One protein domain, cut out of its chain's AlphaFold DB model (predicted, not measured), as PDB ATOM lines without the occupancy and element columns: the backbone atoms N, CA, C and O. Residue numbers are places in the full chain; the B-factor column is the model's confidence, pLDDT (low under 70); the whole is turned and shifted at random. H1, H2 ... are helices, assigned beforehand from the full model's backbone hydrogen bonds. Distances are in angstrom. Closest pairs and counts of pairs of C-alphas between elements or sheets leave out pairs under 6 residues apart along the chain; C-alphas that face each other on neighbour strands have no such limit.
ATOM      1  N   HIS A   4     -39.748 -37.738  30.833       89.62
ATOM      2  CA  HIS A   4     -39.441 -38.787  29.849       89.62
ATOM      3  C   HIS A   4     -38.570 -38.273  28.699       89.62
ATOM      4  O   HIS A   4     -37.623 -38.935  28.290       89.62
ATOM      5  N   GLN A   5     -38.840 -37.063  28.216       89.88
ATOM      6  CA  GLN A   5     -38.045 -36.408  27.180       89.88
ATOM      7  C   GLN A   5     -36.642 -36.022  27.663       89.88
ATOM      8  O   GLN A   5     -35.681 -36.130  26.903       89.88
ATOM      9  N   GLN A   6     -36.522 -35.580  28.920       90.50
ATOM     10  CA  GLN A   6     -35.227 -35.304  29.547       90.50
ATOM     11  C   GLN A   6     -34.389 -36.582  29.621       90.50
ATOM     12  O   GLN A   6     -33.256 -36.594  29.144       90.50
ATOM     13  N   GLN A   7     -34.975 -37.666  30.138       90.62
ATOM     14  CA  GLN A   7     -34.296 -38.954  30.261       90.62
ATOM     15  C   GLN A   7     -33.904 -39.525  28.896       90.62
ATOM     16  O   GLN A   7     -32.793 -40.014  28.741       90.62
ATOM     17  N   ALA A   8     -34.769 -39.398  27.888       91.06
ATOM     18  CA  ALA A   8     -34.471 -39.866  26.542       91.06
ATOM     19  C   ALA A   8     -33.231 -39.184  25.942       91.06
ATOM     20  O   ALA A   8     -32.377 -39.857  25.375       91.06
ATOM     21  N   LEU A   9     -33.083 -37.863  26.103       90.19
ATOM     22  CA  LEU A   9     -31.888 -37.150  25.633       90.19
ATOM     23  C   LEU A   9     -30.612 -37.588  26.363       90.19
ATOM     24  O   LEU A   9     -29.563 -37.682  25.726       90.19
ATOM     25  N   LEU A  10     -30.700 -37.852  27.669       90.50
ATOM     26  CA  LEU A  10     -29.570 -38.332  28.470       90.50
ATOM     27  C   LEU A  10     -29.165 -39.755  28.061       90.50
ATOM     28  O   LEU A  10     -28.004 -39.971  27.735       90.50
ATOM     29  N   ASN A  11     -30.127 -40.674  27.943       90.12
ATOM     30  CA  ASN A  11     -29.890 -42.050  27.493       90.12
ATOM     31  C   ASN A  11     -29.218 -42.088  26.110       90.12
ATOM     32  O   ASN A  11     -28.301 -42.867  25.878       90.12
ATOM     33  N   LEU A  12     -29.633 -41.219  25.181       89.00
ATOM     34  CA  LEU A  12     -29.014 -41.135  23.850       89.00
ATOM     35  C   LEU A  12     -27.555 -40.662  23.896       89.00
ATOM     36  O   LEU A  12     -26.770 -41.036  23.025       89.00
ATOM     37  N   ASN A  13     -27.179 -39.841  24.882       88.88
ATOM     38  CA  ASN A  13     -25.793 -39.412  25.073       88.88
ATOM     39  C   ASN A  13     -24.896 -40.558  25.556       88.88
ATOM     40  O   ASN A  13     -23.705 -40.537  25.273       88.88
ATOM     41  N   GLU A  14     -25.457 -41.566  26.220       86.69
ATOM     42  CA  GLU A  14     -24.722 -42.742  26.704       86.69
ATOM     43  C   GLU A  14     -24.521 -43.815  25.621       86.69
ATOM     44  O   GLU A  14     -23.646 -44.665  25.746       86.69
ATOM     45  N   LEU A  15     -25.295 -43.775  24.531       84.56
ATOM     46  CA  LEU A  15     -25.177 -44.743  23.437       84.56
ATOM     47  C   LEU A  15     -23.877 -44.564  22.647       84.56
ATOM     48  O   LEU A  15     -23.540 -43.451  22.248       84.56
ATOM     49  N   ASN A  16     -23.194 -45.661  22.324       74.88
ATOM     50  CA  ASN A  16     -21.965 -45.637  21.526       74.88
ATOM     51  C   ASN A  16     -22.228 -45.295  20.051       74.88
ATOM     52  O   ASN A  16     -23.326 -45.518  19.537       74.88
ATOM     53  N   ALA A  17     -21.206 -44.799  19.348       68.81
ATOM     54  CA  ALA A  17     -21.297 -44.469  17.922       68.81
ATOM     55  C   ALA A  17     -21.637 -45.690  17.041       68.81
ATOM     56  O   ALA A  17     -22.311 -45.535  16.023       68.81
ATOM     57  N   ASP A  18     -21.258 -46.892  17.487       72.69
ATOM     58  CA  ASP A  18     -21.543 -48.170  16.820       72.69
ATOM     59  C   ASP A  18     -22.954 -48.710  17.115       72.69
ATOM     60  O   ASP A  18     -23.308 -49.819  16.709       72.69
ATOM     61  N   THR A  19     -23.784 -47.951  17.842       70.75
ATOM     62  CA  THR A  19     -25.150 -48.377  18.159       70.75
ATOM     63  C   THR A  19     -25.957 -48.543  16.874       70.75
ATOM     64  O   THR A  19     -26.195 -47.585  16.137       70.75
ATOM     65  N   ASN A  20     -26.414 -49.772  16.631       69.50
ATOM     66  CA  ASN A  20     -27.249 -50.097  15.483       69.50
ATOM     67  C   ASN A  20     -28.566 -49.300  15.530       69.50
ATOM     68  O   ASN A  20     -29.264 -49.286  16.542       69.50
ATOM     69  N   ILE A  21     -28.927 -48.679  14.408       67.56
ATOM     70  CA  ILE A  21     -30.147 -47.878  14.225       67.56
ATOM     71  C   ILE A  21     -31.410 -48.751  14.388       67.56
ATOM     72  O   ILE A  21     -32.489 -48.232  14.663       67.56
ATOM     73  N   SER A  22     -31.289 -50.079  14.274       69.56
ATOM     74  CA  SER A  22     -32.363 -51.034  14.569       69.56
ATOM     75  C   SER A  22     -32.463 -51.440  16.048       69.56
ATOM     76  O   SER A  22     -33.275 -52.299  16.383       69.56
ATOM     77  N   ASN A  23     -31.638 -50.881  16.942       78.25
ATOM     78  CA  ASN A  23     -31.726 -51.153  18.376       78.25
ATOM     79  C   ASN A  23     -32.999 -50.510  18.952       78.25
ATOM     80  O   ASN A  23     -33.206 -49.302  18.833       78.25
ATOM     81  N   GLN A  24     -33.834 -51.313  19.613       78.06
ATOM     82  CA  GLN A  24     -35.106 -50.866  20.177       78.06
ATOM     83  C   GLN A  24     -34.936 -49.736  21.207       78.06
ATOM     84  O   GLN A  24     -35.679 -48.762  21.183       78.06
ATOM     85  N   ILE A  25     -33.893 -49.800  22.043       77.44
ATOM     86  CA  ILE A  25     -33.579 -48.762  23.037       77.44
ATOM     87  C   ILE A  25     -33.235 -47.444  22.338       77.44
ATOM     88  O   ILE A  25     -33.662 -46.374  22.774       77.44
ATOM     89  N   TYR A  26     -32.494 -47.500  21.232       82.69
ATOM     90  CA  TYR A  26     -32.222 -46.322  20.413       82.69
ATOM     91  C   TYR A  26     -33.516 -45.758  19.811       82.69
ATOM     92  O   TYR A  26     -33.781 -44.563  19.958       82.69
ATOM     93  N   LEU A  27     -34.331 -46.608  19.179       81.81
ATOM     94  CA  LEU A  27     -35.567 -46.202  18.505       81.81
ATOM     95  C   LEU A  27     -36.546 -45.534  19.474       81.81
ATOM     96  O   LEU A  27     -37.056 -44.448  19.184       81.81
ATOM     97  N   ASP A  28     -36.753 -46.128  20.646       86.88
ATOM     98  CA  ASP A  28     -37.675 -45.615  21.657       86.88
ATOM     99  C   ASP A  28     -37.207 -44.260  22.205       86.88
ATOM    100  O   ASP A  28     -37.975 -43.291  22.228       86.88
ATOM    101  N   ASN A  29     -35.924 -44.136  22.566       88.56
ATOM    102  CA  ASN A  29     -35.390 -42.877  23.088       88.56
ATOM    103  C   ASN A  29     -35.336 -41.779  22.009       88.56
ATOM    104  O   ASN A  29     -35.663 -40.626  22.296       88.56
ATOM    105  N   VAL A  30     -34.991 -42.100  20.757       87.38
ATOM    106  CA  VAL A  30     -34.997 -41.126  19.652       87.38
ATOM    107  C   VAL A  30     -36.406 -40.632  19.343       87.38
ATOM    108  O   VAL A  30     -36.587 -39.432  19.128       87.38
ATOM    109  N   ASN A  31     -37.412 -41.506  19.367       87.81
ATOM    110  CA  ASN A  31     -38.805 -41.113  19.148       87.81
ATOM    111  C   ASN A  31     -39.310 -40.169  20.244       87.81
ATOM    112  O   ASN A  31     -39.886 -39.116  19.945       87.81
ATOM    113  N   ILE A  32     -39.033 -40.497  21.507       89.00
ATOM    114  CA  ILE A  32     -39.401 -39.659  22.653       89.00
ATOM    115  C   ILE A  32     -38.663 -38.309  22.595       89.00
ATOM    116  O   ILE A  32     -39.281 -37.255  22.789       89.00
ATOM    117  N   ALA A  33     -37.365 -38.310  22.276       88.19
ATOM    118  CA  ALA A  33     -36.557 -37.098  22.149       88.19
ATOM    119  C   ALA A  33     -36.977 -36.223  20.955       88.19
ATOM    120  O   ALA A  33     -37.000 -34.998  21.074       88.19
ATOM    121  N   ALA A  34     -37.364 -36.812  19.821       85.00
ATOM    122  CA  ALA A  34     -37.827 -36.071  18.646       85.00
ATOM    123  C   ALA A  34     -39.089 -35.242  18.944       85.00
ATOM    124  O   ALA A  34     -39.230 -34.126  18.433       85.00
ATOM    125  N   GLY A  35     -39.949 -35.723  19.849       84.25
ATOM    126  CA  GLY A  35     -41.112 -34.982  20.342       84.25
ATOM    127  C   GLY A  35     -40.773 -33.650  21.028       84.25
ATOM    128  O   GLY A  35     -41.623 -32.766  21.081       84.25
ATOM    129  N   VAL A  36     -39.533 -33.459  21.503       85.19
ATOM    130  CA  VAL A  36     -39.052 -32.173  22.055       85.19
ATOM    131  C   VAL A  36     -38.938 -31.096  20.978       85.19
ATOM    132  O   VAL A  36     -39.064 -29.912  21.278       85.19
ATOM    133  N   PHE A  37     -38.663 -31.497  19.737       83.12
ATOM    134  CA  PHE A  37     -38.332 -30.586  18.644       83.12
ATOM    135  C   PHE A  37     -39.446 -30.480  17.603       83.12
ATOM    136  O   PHE A  37     -39.536 -29.461  16.923       83.12
ATOM    137  N   ALA A  38     -40.313 -31.488  17.485       79.44
ATOM    138  CA  ALA A  38     -41.383 -31.510  16.487       79.44
ATOM    139  C   ALA A  38     -42.303 -30.272  16.559       79.44
ATOM    140  O   ALA A  38     -42.661 -29.719  15.521       79.44
ATOM    141  N   SER A  39     -42.619 -29.781  17.765       74.19
ATOM    142  CA  SER A  39     -43.426 -28.565  17.958       74.19
ATOM    143  C   SER A  39     -42.698 -27.279  17.550       74.19
ATOM    144  O   SER A  39     -43.306 -26.365  17.000       74.19
ATOM    145  N   ASP A  40     -41.389 -27.206  17.800       71.19
ATOM    146  CA  ASP A  40     -40.566 -26.014  17.551       71.19
ATOM    147  C   ASP A  40     -40.155 -25.907  16.057       71.19
ATOM    148  O   ASP A  40     -39.829 -24.826  15.536       71.19
ATOM    149  N   PHE A  41     -40.201 -27.037  15.339       67.75
ATOM    150  CA  PHE A  41     -39.746 -27.210  13.958       67.75
ATOM    151  C   PHE A  41     -40.793 -27.906  13.057       67.75
ATOM    152  O   PHE A  41     -40.482 -28.929  12.452       67.75
ATOM    153  N   PRO A  42     -42.005 -27.339  12.875       57.38
ATOM    154  CA  PRO A  42     -43.104 -27.999  12.151       57.38
ATOM    155  C   PRO A  42     -42.846 -28.224  10.647       57.38
ATOM    156  O   PRO A  42     -43.572 -28.970  10.002       57.38
ATOM    157  N   SER A  43     -41.825 -27.579  10.069       50.41
ATOM    158  CA  SER A  43     -41.401 -27.752   8.671       50.41
ATOM    159  C   SER A  43     -40.351 -28.855   8.466       50.41
ATOM    160  O   SER A  43     -39.939 -29.118   7.331       50.41
ATOM    161  N   LEU A  44     -39.862 -29.475   9.543       55.22
ATOM    162  CA  LEU A  44     -38.945 -30.612   9.481       55.22
ATOM    163  C   LEU A  44     -39.748 -31.900   9.662       55.22
ATOM    164  O   LEU A  44     -40.599 -31.996  10.543       55.22
ATOM    165  N   SER A  45     -39.475 -32.899   8.828       63.47
ATOM    166  CA  SER A  45     -40.043 -34.230   9.018       63.47
ATOM    167  C   SER A  45     -39.469 -34.878  10.277       63.47
ATOM    168  O   SER A  45     -38.330 -34.618  10.674       63.47
ATOM    169  N   LEU A  46     -40.241 -35.785  10.879       69.00
ATOM    170  CA  LEU A  46     -39.801 -36.531  12.057       69.00
ATOM    171  C   LEU A  46     -38.465 -37.250  11.799       69.00
ATOM    172  O   LEU A  46     -37.566 -37.183  12.628       69.00
ATOM    173  N   LYS A  47     -38.294 -37.833  10.607       66.88
ATOM    174  CA  LYS A  47     -37.062 -38.521  10.196       66.88
ATOM    175  C   LYS A  47     -35.840 -37.599  10.167       66.88
ATOM    176  O   LYS A  47     -34.756 -37.997  10.580       66.88
ATOM    177  N   GLU A  48     -35.999 -36.353   9.723       56.28
ATOM    178  CA  GLU A  48     -34.908 -35.367   9.731       56.28
ATOM    179  C   GLU A  48     -34.504 -34.974  11.156       56.28
ATOM    180  O   GLU A  48     -33.315 -34.834  11.456       56.28
ATOM    181  N   ILE A  49     -35.489 -34.838  12.047       68.56
ATOM    182  CA  ILE A  49     -35.250 -34.564  13.466       68.56
ATOM    183  C   ILE A  49     -34.508 -35.743  14.110       68.56
ATOM    184  O   ILE A  49     -33.476 -35.536  14.749       68.56
ATOM    185  N   GLN A  50     -34.975 -36.972  13.886       75.75
ATOM    186  CA  GLN A  50     -34.359 -38.204  14.395       75.75
ATOM    187  C   GLN A  50     -32.912 -38.372  13.903       75.75
ATOM    188  O   GLN A  50     -32.012 -38.624  14.703       75.75
ATOM    189  N   ASN A  51     -32.658 -38.146  12.612       68.62
ATOM    190  CA  ASN A  51     -31.308 -38.202  12.048       68.62
ATOM    191  C   ASN A  51     -30.384 -37.142  12.664       68.62
ATOM    192  O   ASN A  51     -29.224 -37.423  12.956       68.62
ATOM    193  N   THR A  52     -30.895 -35.931  12.901       70.88
ATOM    194  CA  THR A  52     -30.112 -34.858  13.535       70.88
ATOM    195  C   THR A  52     -29.735 -35.222  14.970       70.88
ATOM    196  O   THR A  52     -28.602 -34.991  15.390       70.88
ATOM    197  N   ILE A  53     -30.666 -35.826  15.712       79.81
ATOM    198  CA  ILE A  53     -30.435 -36.352  17.063       79.81
ATOM    199  C   ILE A  53     -29.342 -37.427  17.032       79.81
ATOM    200  O   ILE A  53     -28.370 -37.326  17.780       79.81
ATOM    201  N   PHE A  54     -29.447 -38.409  16.134       77.75
ATOM    202  CA  PHE A  54     -28.451 -39.474  16.001       77.75
ATOM    203  C   PHE A  54     -27.053 -38.926  15.692       77.75
ATOM    204  O   PHE A  54     -26.093 -39.245  16.390       77.75
ATOM    205  N   GLN A  55     -26.940 -38.028  14.712       70.44
ATOM    206  CA  GLN A  55     -25.653 -37.459  14.304       70.44
ATOM    207  C   GLN A  55     -25.018 -36.576  15.388       70.44
ATOM    208  O   GLN A  55     -23.798 -36.558  15.540       70.44
ATOM    209  N   ARG A  56     -25.823 -35.821  16.148       78.38
ATOM    210  CA  ARG A  56     -25.303 -34.830  17.109       78.38
ATOM    211  C   ARG A  56     -25.176 -35.333  18.541       78.38
ATOM    212  O   ARG A  56     -24.428 -34.727  19.307       78.38
ATOM    213  N   ILE A  57     -25.882 -36.402  18.900       80.62
ATOM    214  CA  ILE A  57     -25.828 -36.991  20.241       80.62
ATOM    215  C   ILE A  57     -25.121 -38.349  20.212       80.62
ATOM    216  O   ILE A  57     -24.195 -38.571  20.989       80.62
ATOM    217  N   VAL A  58     -25.528 -39.257  19.318       77.06
ATOM    218  CA  VAL A  58     -25.056 -40.653  19.329       77.06
ATOM    219  C   VAL A  58     -23.699 -40.782  18.635       77.06
ATOM    220  O   VAL A  58     -22.744 -41.230  19.262       77.06
ATOM    221  N   LYS A  59     -23.571 -40.300  17.394       69.19
ATOM    222  CA  LYS A  59     -22.331 -40.370  16.590       69.19
ATOM    223  C   LYS A  59     -21.264 -39.323  16.940       69.19
ATOM    224  O   LYS A  59     -20.253 -39.217  16.250       69.19
ATOM    225  N   ARG A  60     -21.471 -38.516  17.983       69.06
ATOM    226  CA  ARG A  60     -20.506 -37.479  18.360       69.06
ATOM    227  C   ARG A  60     -19.209 -38.129  18.890       69.06
ATOM    228  O   ARG A  60     -19.326 -38.989  19.760       69.06
ATOM    229  N   PRO A  61     -18.011 -37.694  18.440       62.34
ATOM    230  CA  PRO A  61     -16.731 -38.258  18.897       62.34
ATOM    231  C   PRO A  61     -16.522 -38.124  20.407       62.34
ATOM    232  O   PRO A  61     -16.018 -39.028  21.059       62.34
ATOM    233  N   GLU A  62     -16.965 -36.999  20.967       72.31
ATOM    234  CA  GLU A  62     -16.869 -36.696  22.392       72.31
ATOM    235  C   GLU A  62     -18.268 -36.597  22.992       72.31
ATOM    236  O   GLU A  62     -19.064 -35.725  22.611       72.31
ATOM    237  N   LYS A  63     -18.574 -37.489  23.936       79.06
ATOM    238  CA  LYS A  63     -19.819 -37.426  24.702       79.06
ATOM    239  C   LYS A  63     -19.815 -36.227  25.631       79.06
ATOM    240  O   LYS A  63     -18.772 -35.774  26.096       79.06
ATOM    241  N   PHE A  64     -21.006 -35.719  25.931       78.56
ATOM    242  CA  PHE A  64     -21.117 -34.730  26.990       78.56
ATOM    243  C   PHE A  64     -20.825 -35.410  28.325       78.56
ATOM    244  O   PHE A  64     -21.534 -36.340  28.710       78.56
ATOM    245  N   ILE A  65     -19.798 -34.925  29.015       79.38
ATOM    246  CA  ILE A  65     -19.515 -35.274  30.402       79.38
ATOM    247  C   ILE A  65     -20.230 -34.238  31.268       79.38
ATOM    248  O   ILE A  65     -20.092 -33.029  31.056       79.38
ATOM    249  N   PHE A  66     -21.046 -34.707  32.206       81.50
ATOM    250  CA  PHE A  66     -21.797 -33.844  33.106       81.50
ATOM    251  C   PHE A  66     -21.222 -33.946  34.514       81.50
ATOM    252  O   PHE A  66     -21.223 -35.014  35.112       81.50
ATOM    253  N   GLU A  67     -20.749 -32.820  35.042       66.12
ATOM    254  CA  GLU A  67     -20.190 -32.725  36.398       66.12
ATOM    255  C   GLU A  67     -21.279 -32.595  37.478       66.12
ATOM    256  O   GLU A  67     -20.999 -32.753  38.663       66.12
ATOM    257  N   SER A  68     -22.531 -32.310  37.092       70.31
ATOM    258  CA  SER A  68     -23.667 -32.158  38.008       70.31
ATOM    259  C   SER A  68     -24.738 -33.230  37.789       70.31
ATOM    260  O   SER A  68     -24.992 -33.667  36.665       70.31
ATOM    261  N   HIS A  69     -25.436 -33.608  38.866       66.00
ATOM    262  CA  HIS A  69     -26.571 -34.542  38.827       66.00
ATOM    263  C   HIS A  69     -27.906 -33.888  38.413       66.00
ATOM    264  O   HIS A  69     -28.960 -34.519  38.502       66.00
ATOM    265  N   ASP A  70     -27.898 -32.632  37.951       83.12
ATOM    266  CA  ASP A  70     -29.114 -31.941  37.514       83.12
ATOM    267  C   ASP A  70     -29.509 -32.389  36.095       83.12
ATOM    268  O   ASP A  70     -29.047 -31.864  35.075       83.12
ATOM    269  N   SER A  71     -30.402 -33.378  36.038       80.69
ATOM    270  CA  SER A  71     -30.926 -33.943  34.792       80.69
ATOM    271  C   SER A  71     -31.611 -32.904  33.898       80.69
ATOM    272  O   SER A  71     -31.541 -33.016  32.670       80.69
ATOM    273  N   VAL A  72     -32.210 -31.856  34.476       84.50
ATOM    274  CA  VAL A  72     -32.886 -30.790  33.723       84.50
ATOM    275  C   VAL A  72     -31.855 -29.929  33.001       84.50
ATOM    276  O   VAL A  72     -31.998 -29.668  31.799       84.50
ATOM    277  N   GLN A  73     -30.800 -29.513  33.701       84.88
ATOM    278  CA  GLN A  73     -29.720 -28.726  33.101       84.88
ATOM    279  C   GLN A  73     -28.961 -29.519  32.036       84.88
ATOM    280  O   GLN A  73     -28.710 -28.992  30.945       84.88
ATOM    281  N   ASN A  74     -28.651 -30.786  32.309       85.00
ATOM    282  CA  ASN A  74     -27.912 -31.651  31.390       85.00
ATOM    283  C   ASN A  74     -28.708 -31.917  30.105       85.00
ATOM    284  O   ASN A  74     -28.208 -31.670  29.002       85.00
ATOM    285  N   ALA A  75     -29.991 -32.280  30.222       86.69
ATOM    286  CA  ALA A  75     -30.878 -32.411  29.065       86.69
ATOM    287  C   ALA A  75     -31.036 -31.076  28.312       86.69
ATOM    288  O   ALA A  75     -31.109 -31.052  27.080       86.69
ATOM    289  N   GLY A  76     -31.035 -29.943  29.024       85.25
ATOM    290  CA  GLY A  76     -31.035 -28.605  28.432       85.25
ATOM    291  C   GLY A  76     -29.800 -28.313  27.569       85.25
ATOM    292  O   GLY A  76     -29.936 -27.735  26.486       85.25
ATOM    293  N   ARG A  77     -28.605 -28.740  28.001       85.25
ATOM    294  CA  ARG A  77     -27.353 -28.608  27.229       85.25
ATOM    295  C   ARG A  77     -27.396 -29.438  25.945       85.25
ATOM    296  O   ARG A  77     -27.130 -28.897  24.871       85.25
ATOM    297  N   ILE A  78     -27.823 -30.699  26.036       86.25
ATOM    298  CA  ILE A  78     -27.996 -31.582  24.870       86.25
ATOM    299  C   ILE A  78     -29.028 -30.991  23.898       86.25
ATOM    300  O   ILE A  78     -28.772 -30.881  22.695       86.25
ATOM    301  N   ARG A  79     -30.171 -30.524  24.423       88.50
ATOM    302  CA  ARG A  79     -31.227 -29.886  23.624       88.50
ATOM    303  C   ARG A  79     -30.693 -28.696  22.834       88.50
ATOM    304  O   ARG A  79     -31.021 -28.587  21.656       88.50
ATOM    305  N   LYS A  80     -29.883 -27.815  23.435       84.69
ATOM    306  CA  LYS A  80     -29.326 -26.633  22.744       84.69
ATOM    307  C   LYS A  80     -28.500 -27.011  21.511       84.69
ATOM    308  O   LYS A  80     -28.610 -26.334  20.488       84.69
ATOM    309  N   VAL A  81     -27.726 -28.094  21.579       76.25
ATOM    310  CA  VAL A  81     -26.900 -28.547  20.448       76.25
ATOM    311  C   VAL A  81     -27.765 -29.042  19.297       76.25
ATOM    312  O   VAL A  81     -27.636 -28.526  18.186       76.25
ATOM    313  N   VAL A  82     -28.720 -29.935  19.562       80.38
ATOM    314  CA  VAL A  82     -29.671 -30.386  18.532       80.38
ATOM    315  C   VAL A  82     -30.485 -29.208  17.981       80.38
ATOM    316  O   VAL A  82     -30.618 -29.056  16.770       80.38
ATOM    317  N   TYR A  83     -30.959 -28.313  18.852       80.62
ATOM    318  CA  TYR A  83     -31.749 -27.140  18.475       80.62
ATOM    319  C   TYR A  83     -30.991 -26.195  17.534       80.62
ATOM    320  O   TYR A  83     -31.565 -25.714  16.558       80.62
ATOM    321  N   SER A  84     -29.705 -25.934  17.789       69.88
ATOM    322  CA  SER A  84     -28.879 -25.090  16.915       69.88
ATOM    323  C   SER A  84     -28.758 -25.664  15.498       69.88
ATOM    324  O   SER A  84     -28.910 -24.920  14.526       69.88
ATOM    325  N   GLN A  85     -28.599 -26.985  15.371       64.56
ATOM    326  CA  GLN A  85     -28.529 -27.665  14.077       64.56
ATOM    327  C   GLN A  85     -29.886 -27.672  13.368       64.56
ATOM    328  O   GLN A  85     -29.970 -27.354  12.182       64.56
ATOM    329  N   LEU A  86     -30.969 -27.958  14.093       62.72
ATOM    330  CA  LEU A  86     -32.322 -27.897  13.537       62.72
ATOM    331  C   LEU A  86     -32.696 -26.472  13.107       62.72
ATOM    332  O   LEU A  86     -33.354 -26.299  12.087       62.72
ATOM    333  N   LYS A  87     -32.228 -25.432  13.811       62.78
ATOM    334  CA  LYS A  87     -32.394 -24.024  13.406       62.78
ATOM    335  C   LYS A  87     -31.669 -23.713  12.096       62.78
ATOM    336  O   LYS A  87     -32.210 -22.971  11.280       62.78
ATOM    337  N   GLN A  88     -30.500 -24.309  11.867       54.81
ATOM    338  CA  GLN A  88     -29.798 -24.215  10.583       54.81
ATOM    339  C   GLN A  88     -30.527 -24.983   9.473       54.81
ATOM    340  O   GLN A  88     -30.644 -24.462   8.369       54.81
ATOM    341  N   LEU A  89     -31.085 -26.162   9.765       51.81
ATOM    342  CA  LEU A  89     -31.900 -26.940   8.817       51.81
ATOM    343  C   LEU A  89     -33.257 -26.281   8.503       51.81
ATOM    344  O   LEU A  89     -33.773 -26.428   7.397       51.81
ATOM    345  N   LYS A  90     -33.829 -25.536   9.459       45.56
ATOM    346  CA  LYS A  90     -35.048 -24.719   9.305       45.56
ATOM    347  C   LYS A  90     -34.796 -23.435   8.518       45.56
ATOM    348  O   LYS A  90     -35.757 -22.771   8.148       45.56
ATOM    349  N   SER A  91     -33.538 -23.053   8.276       39.91
ATOM    350  CA  SER A  91     -33.216 -21.915   7.414       39.91
ATOM    351  C   SER A  91     -33.940 -22.085   6.074       39.91
ATOM    352  O   SER A  91     -33.545 -22.901   5.253       39.91
TER     353      SER A  91
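This is residues 4 to 91 of the 390 residues of the protein "HEPN_Apea domain-containing protein" of Pseudoalteromonas sp. S1727 (UniProt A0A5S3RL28). Two helices, H1 and H3, meet at their last residues in a V; H2 fits into the open side of the V and touches both arms, while the long H4 crosses both arms on one side. The 88 printed residues include four named helices, in the order H1, H2, H3, H4, and no named strand; the class is all helix, with mostly crossed packing: of 4 pairs of helices that touch other than at their ends, 0 are at a shallow tilt. The whole is compact and rounded, with a radius of gyration of the C-alphas of 12.1 A and spans of 34 by 28 by 24 A.

H4, residues 71 to 89, has a kink of 26 degrees near residue 81. With residues 71 to 79 alone it touches H1, residues 4 to 14, about perpendicular at 82 degrees; the closest C-alphas, of Gln 6 and Ala 75, are 5.2 A apart. With residues 78 to 86 alone H4 touches H3, residues 46 to 58, at a steep tilt of 58 degrees, opposite ways; the closest C-alphas, of Ile 53 and Val 82, are 6.2 A apart. H1 and H3 touch only at their ends, the closest C-alphas being those of Asn 13 and Ile 57, 5.4 A. H2, residues 24 to 38, touches H1 at Ala 8 and Asn 29, the closest C-alphas, 4.7 A, and H3 at Ala 34 and Gln 50, 5.9 A. Every O i to N i+4 pair is within hydrogen-bond range in H1, H3 and H4, and 9 of 11 in H2.

H1 begins at C-alpha 4, (-39.441, -38.787, 29.849). H2 measures 20.7 A and H4 26.9 A, ending at C-alpha 89, (-31.900, -26.940, 8.817).

The C-alphas of Ser 43 and Glu 67, the farthest apart, are 35.3 A apart. The printed part has no cut. The link H3 to H4, residues 59 to 70, is long. Mean pLDDT of the printed part is 76.2; residues 41 to 49 and 84 to 91, among others, are under 70.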